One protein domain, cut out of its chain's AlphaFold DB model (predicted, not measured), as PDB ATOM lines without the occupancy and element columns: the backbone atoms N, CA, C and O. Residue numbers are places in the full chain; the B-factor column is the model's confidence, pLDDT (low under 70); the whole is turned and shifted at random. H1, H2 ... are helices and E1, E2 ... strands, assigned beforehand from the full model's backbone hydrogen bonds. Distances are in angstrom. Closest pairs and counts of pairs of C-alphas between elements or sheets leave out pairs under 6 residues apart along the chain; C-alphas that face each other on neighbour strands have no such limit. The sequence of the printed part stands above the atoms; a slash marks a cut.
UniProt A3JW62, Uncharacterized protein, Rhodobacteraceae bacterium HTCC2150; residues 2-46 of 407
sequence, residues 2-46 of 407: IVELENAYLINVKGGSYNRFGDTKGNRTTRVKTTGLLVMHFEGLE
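Overview. This is residues 2 to 46 of the 407 residues of an uncharacterized protein of Rhodobacteraceae bacterium HTCC2150 (UniProt A3JW62). A long, thin hairpin makes a rod: two short strands, E1 and E2, lie side by side, and the link between them, residues 15 to 30, runs out to one end of the rod and folds back. The short helix H1 packs beside E1, and H2 follows E2 toward the other end. The printed part has 45 residues, with two named helices and two named strands in the order H1, E1, E2, H2; the sheet, E1 - E2, is antiparallel. The class is mixed, helices and strands, with 21 residues, under half, in named elements. The whole is extended, with a radius of gyration of the C-alphas of 14.8 A and spans of 49 by 19 by 13 A.

Arrangement. H1, residues 2 to 7, and E1, residues 11 to 14, come closest at the C-alphas of Leu 5 and Ile 11, 5.9 A apart. E1 and E2, residues 31 to 34, form a hairpin, antiparallel at 159 degrees between their directions. N 12 and O 33, 2.8 A apart, and N 31 and O 14, 3.0 A apart, are within hydrogen-bond range. H1 and E2 are near each other, with 5 pairs of C-alphas within 10 A. The closest C-alphas of E1 and H2, residues 36 to 42, are those of Ile 11 and Leu 38, 7.2 A apart. H1 and H2 are apart. In H1 and H2 every O i to N i+4 pair is within hydrogen-bond range.

Along the chain. H1 begins at C-alpha 2 (380.955, 251.348, 259.564) and is 8.6 A long. E1 is 9.8 A long and E2 10.2 A. H2, 10.0 A long, ends at C-alpha 42 (391.939, 244.044, 248.141).

Size, cuts and confidence. The C-alphas of Gly 22 and Gly 44, the two farthest apart, are 48.8 A apart. The printed part has no cut. The link E1 to E2 is long; H1 to E1 and E2 to H2 are tight. Residues 15 to 30 have pLDDT under 70; the mean of the printed part is 72.8.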
ATOM      1  N   ILE A   2     380.346 250.056 259.997       78.75
ATOM      2  CA  ILE A   2     380.955 251.348 259.564       78.75
ATOM      3  C   ILE A   2     381.892 251.944 260.630       78.75
ATOM      4  O   ILE A   2     383.019 252.302 260.313       78.75
ATOM      5  N   VAL A   3     381.459 251.987 261.892       82.06
ATOM      6  CA  VAL A   3     382.276 252.505 263.007       82.06
ATOM      7  C   VAL A   3     383.558 251.687 263.202       82.06
ATOM      8  O   VAL A   3     384.613 252.244 263.476       82.06
ATOM      9  N   GLU A   4     383.496 250.369 263.015       87.56
ATOM     10  CA  GLU A   4     384.662 249.486 263.158       87.56
ATOM     11  C   GLU A   4     385.668 249.707 262.025       87.56
ATOM     12  O   GLU A   4     386.865 249.787 262.279       87.56
ATOM     13  N   LEU A   5     385.188 249.871 260.787       87.56
ATOM     14  CA  LEU A   5     386.035 250.168 259.629       87.56
ATOM     15  C   LEU A   5     386.691 251.553 259.734       87.56
ATOM     16  O   LEU A   5     387.842 251.719 259.330       87.56
ATOM     17  N   GLU A   6     385.971 252.544 260.261       88.38
ATOM     18  CA  GLU A   6     386.518 253.881 260.514       88.38
ATOM     19  C   GLU A   6     387.580 253.846 261.622       88.38
ATOM     20  O   GLU A   6     388.681 254.357 261.427       88.38
ATOM     21  N   ASN A   7     387.301 253.157 262.734       90.31
ATOM     22  CA  ASN A   7     388.262 252.961 263.825       90.31
ATOM     23  C   ASN A   7     389.510 252.177 263.385       90.31
ATOM     24  O   ASN A   7     390.590 252.385 263.929       90.31
ATOM     25  N   ALA A   8     389.371 251.295 262.393       90.50
ATOM     26  CA  ALA A   8     390.478 250.566 261.782       90.50
ATOM     27  C   ALA A   8     391.236 251.374 260.707       90.50
ATOM     28  O   ALA A   8     392.125 250.831 260.056       90.50
ATOM     29  N   TYR A   9     390.897 252.652 260.486       89.56
ATOM     30  CA  TYR A   9     391.487 253.518 259.453       89.56
ATOM     31  C   TYR A   9     391.331 252.988 258.013       89.56
ATOM     32  O   TYR A   9     392.083 253.355 257.105       89.56
ATOM     33  N   LEU A  10     390.333 252.133 257.776       88.56
ATOM     34  CA  LEU A  10     390.038 251.549 256.463       88.56
ATOM     35  C   LEU A  10     389.119 252.446 255.623       88.56
ATOM     36  O   LEU A  10     389.145 252.425 254.390       88.56
ATOM     37  N   ILE A  11     388.317 253.279 256.279       90.88
ATOM     38  CA  ILE A  11     387.441 254.248 255.627       90.88
ATOM     39  C   ILE A  11     387.520 255.601 256.328       90.88
ATOM     40  O   ILE A  11     387.769 255.687 257.524       90.88
ATOM     41  N   ASN A  12     387.250 256.661 255.575       86.06
ATOM     42  CA  ASN A  12     386.956 257.984 256.103       86.06
ATOM     43  C   ASN A  12     385.449 258.213 256.021       86.06
ATOM     44  O   ASN A  12     384.875 258.124 254.926       86.06
ATOM     45  N   VAL A  13     384.816 258.554 257.141       82.81
ATOM     46  CA  VAL A  13     383.389 258.861 257.181       82.81
ATOM     47  C   VAL A  13     383.200 260.366 257.318       82.81
ATOM     48  O   VAL A  13     383.708 261.020 258.222       82.81
ATOM     49  N   LYS A  14     382.431 260.950 256.401       78.12
ATOM     50  CA  LYS A  14     381.924 262.314 256.545       78.12
ATOM     51  C   LYS A  14     380.444 262.231 256.882       78.12
ATOM     52  O   LYS A  14     379.619 261.965 256.001       78.12
ATOM     53  N   GLY A  15     380.135 262.436 258.161       62.62
ATOM     54  CA  GLY A  15     378.771 262.422 258.680       62.62
ATOM     55  C   GLY A  15     377.874 263.463 258.007       62.62
ATOM     56  O   GLY A  15     378.324 264.529 257.574       62.62
ATOM     57  N   GLY A  16     376.590 263.134 257.902       58.88
ATOM     58  CA  GLY A  16     375.558 264.095 257.537       58.88
ATOM     59  C   GLY A  16     375.327 265.152 258.626       58.88
ATOM     60  O   GLY A  16     375.594 264.899 259.798       58.88
ATOM     61  N   SER A  17     374.816 266.334 258.263       52.41
ATOM     62  CA  SER A  17     374.413 267.362 259.233       52.41
ATOM     63  C   SER A  17     372.916 267.262 259.533       52.41
ATOM     64  O   SER A  17     372.077 267.326 258.631       52.41
ATOM     65  N   TYR A  18     372.579 267.098 260.812       47.50
ATOM     66  CA  TYR A  18     371.206 267.057 261.304       47.50
ATOM     67  C   TYR A  18     370.861 268.408 261.948       47.50
ATOM     68  O   TYR A  18     371.321 268.688 263.051       47.50
ATOM     69  N   ASN A  19     370.044 269.241 261.294       43.69
ATOM     70  CA  ASN A  19     369.373 270.342 261.990       43.69
ATOM     71  C   ASN A  19     368.068 269.802 262.578       43.69
ATOM     72  O   ASN A  19     367.120 269.500 261.858       43.69
ATOM     73  N   ARG A  20     368.047 269.663 263.905       42.72
ATOM     74  CA  ARG A  20     366.898 269.206 264.709       42.72
ATOM     75  C   ARG A  20     365.783 270.272 264.792       42.72
ATOM     76  O   ARG A  20     364.707 269.988 265.298       42.72
ATOM     77  N   PHE A  21     366.032 271.463 264.240       38.84
ATOM     78  CA  PHE A  21     365.083 272.562 264.096       38.84
ATOM     79  C   PHE A  21     364.982 272.967 262.617       38.84
ATOM     80  O   PHE A  21     365.927 273.507 262.050       38.84
ATOM     81  N   GLY A  22     363.843 272.618 262.016       41.88
ATOM     82  CA  GLY A  22     363.230 273.144 260.790       41.88
ATOM     83  C   GLY A  22     364.047 273.994 259.814       41.88
ATOM     84  O   GLY A  22     363.661 275.130 259.568       41.88
ATOM     85  N   ASP A  23     365.064 273.427 259.161       38.84
ATOM     86  CA  ASP A  23     365.559 273.985 257.899       38.84
ATOM     87  C   ASP A  23     365.838 272.862 256.883       38.84
ATOM     88  O   ASP A  23     366.547 271.890 257.159       38.84
ATOM     89  N   THR A  24     365.230 272.956 255.700       42.50
ATOM     90  CA  THR A  24     365.013 271.863 254.724       42.50
ATOM     91  C   THR A  24     366.265 271.427 253.940       42.50
ATOM     92  O   THR A  24     366.165 270.728 252.932       42.50
ATOM     93  N   LYS A  25     367.475 271.789 254.386       49.03
ATOM     94  CA  LYS A  25     368.751 271.467 253.710       49.03
ATOM     95  C   LYS A  25     369.797 270.805 254.620       49.03
ATOM     96  O   LYS A  25     370.981 271.123 254.550       49.03
ATOM     97  N   GLY A  26     369.393 269.833 255.435       48.69
ATOM     98  CA  GLY A  26     370.334 268.908 256.083       48.69
ATOM     99  C   GLY A  26     370.803 267.812 255.117       48.69
ATOM    100  O   GLY A  26     369.983 267.104 254.527       48.69
ATOM    101  N   ASN A  27     372.117 267.636 254.929       50.34
ATOM    102  CA  ASN A  27     372.633 266.482 254.187       50.34
ATOM    103  C   ASN A  27     372.517 265.239 255.078       50.34
ATOM    104  O   ASN A  27     373.385 265.018 255.909       50.34
ATOM    105  N   ARG A  28     371.472 264.425 254.892       56.25
ATOM    106  CA  ARG A  28     371.267 263.151 255.618       56.25
ATOM    107  C   ARG A  28     372.178 262.016 255.136       56.25
ATOM    108  O   ARG A  28     372.177 260.937 255.711       56.25
ATOM    109  N   THR A  29     372.931 262.238 254.060       57.25
ATOM    110  CA  THR A  29     373.770 261.212 253.450       57.25
ATOM    111  C   THR A  29     375.162 261.249 254.064       57.25
ATOM    112  O   THR A  29     375.949 262.161 253.784       57.25
ATOM    113  N   THR A  30     375.464 260.227 254.858       68.38
ATOM    114  CA  THR A  30     376.828 259.893 255.263       68.38
ATOM    115  C   THR A  30     377.618 259.484 254.027       68.38
ATOM    116  O   THR A  30     377.198 258.609 253.271       68.38
ATOM    117  N   ARG A  31     378.751 260.146 253.787       75.31
ATOM    118  CA  ARG A  31     379.646 259.796 252.682       75.31
ATOM    119  C   ARG A  31     380.818 259.022 253.243       75.31
ATOM    120  O   ARG A  31     381.494 259.509 254.143       75.31
ATOM    121  N   VAL A  32     381.056 257.850 252.681       83.56
ATOM    122  CA  VAL A  32     382.178 256.994 253.045       83.56
ATOM    123  C   VAL A  32     383.168 257.008 251.890       83.56
ATOM    124  O   VAL A  32     382.771 256.873 250.733       83.56
ATOM    125  N   LYS A  33     384.450 257.211 252.192       87.00
ATOM    126  CA  LYS A  33     385.539 257.115 251.218       87.00
ATOM    127  C   LYS A  33     386.544 256.082 251.705       87.00
ATOM    128  O   LYS A  33     386.938 256.120 252.864       87.00
ATOM    129  N   THR A  34     386.977 255.193 250.823       87.81
ATOM    130  CA  THR A  34     388.012 254.201 251.129       87.81
ATOM    131  C   THR A  34     389.368 254.868 251.383       87.81
ATOM    132  O   THR A  34     389.674 255.923 250.812       87.81
ATOM    133  N   THR A  35     390.181 254.284 252.263       90.50
ATOM    134  CA  THR A  35     391.596 254.654 252.426       90.50
ATOM    135  C   THR A  35     392.485 253.764 251.557       90.50
ATOM    136  O   THR A  35     392.046 252.722 251.069       90.50
ATOM    137  N   GLY A  36     393.750 254.157 251.366       89.94
ATOM    138  CA  GLY A  36     394.734 253.306 250.687       89.94
ATOM    139  C   GLY A  36     394.953 251.971 251.406       89.94
ATOM    140  O   GLY A  36     395.147 250.960 250.747       89.94
ATOM    141  N   LEU A  37     394.821 251.943 252.738       89.44
ATOM    142  CA  LEU A  37     394.954 250.720 253.530       89.44
ATOM    143  C   LEU A  37     393.875 249.693 253.169       89.44
ATOM    144  O   LEU A  37     394.181 248.521 252.980       89.44
ATOM    145  N   LEU A  38     392.623 250.136 253.007       88.00
ATOM    146  CA  LEU A  38     391.562 249.246 252.539       88.00
ATOM    147  C   LEU A  38     391.837 248.755 251.119       88.00
ATOM    148  O   LEU A  38     391.651 247.574 250.868       88.00
ATOM    149  N   VAL A  39     392.319 249.615 250.215       85.88
ATOM    150  CA  VAL A  39     392.684 249.196 248.849       85.88
ATOM    151  C   VAL A  39     393.752 248.100 248.878       85.88
ATOM    152  O   VAL A  39     393.559 247.081 248.224       85.88
ATOM    153  N   MET A  40     394.797 248.242 249.699       88.62
ATOM    154  CA  MET A  40     395.842 247.222 249.864       88.62
ATOM    155  C   MET A  40     395.298 245.871 250.348       88.62
ATOM    156  O   MET A  40     395.800 244.831 249.941       88.62
ATOM    157  N   HIS A  41     394.248 245.850 251.176       85.38
ATOM    158  CA  HIS A  41     393.601 244.592 251.575       85.38
ATOM    159  C   HIS A  41     392.878 243.882 250.421       85.38
ATOM    160  O   HIS A  41     392.649 242.678 250.509       85.38
ATOM    161  N   PHE A  42     392.516 244.610 249.361       83.62
ATOM    162  CA  PHE A  42     391.939 244.044 248.141       83.62
ATOM    163  C   PHE A  42     392.979 243.798 247.037       83.62
ATOM    164  O   PHE A  42     392.660 243.132 246.052       83.62
ATOM    165  N   GLU A  43     394.214 244.292 247.178       84.19
ATOM    166  CA  GLU A  43     395.289 244.026 246.218       84.19
ATOM    167  C   GLU A  43     395.621 242.526 246.199       84.19
ATOM    168  O   GLU A  43     395.955 241.924 247.217       84.19
ATOM    169  N   GLY A  44     395.498 241.905 245.023       78.56
ATOM    170  CA  GLY A  44     395.715 240.466 244.836       78.56
ATOM    171  C   GLY A  44     394.494 239.582 245.117       78.56
ATOM    172  O   GLY A  44     394.583 238.371 244.920       78.56
ATOM    173  N   LEU A  45     393.351 240.149 245.527       80.69
ATOM    174  CA  LEU A  45     392.095 239.400 245.576       80.69
ATOM    175  C   LEU A  45     391.465 239.325 244.182       80.69
ATOM    176  O   LEU A  45     391.016 240.328 243.626       80.69
ATOM    177  N   GLU A  46     391.340 238.113 243.651       75.56
ATOM    178  CA  GLU A  46     390.473 237.835 242.507       75.56
ATOM    179  C   GLU A  46     389.030 237.678 242.998       75.56
ATOM    180  O   GLU A  46     388.565 236.592 243.347       75.56
TER     181      GLU A  46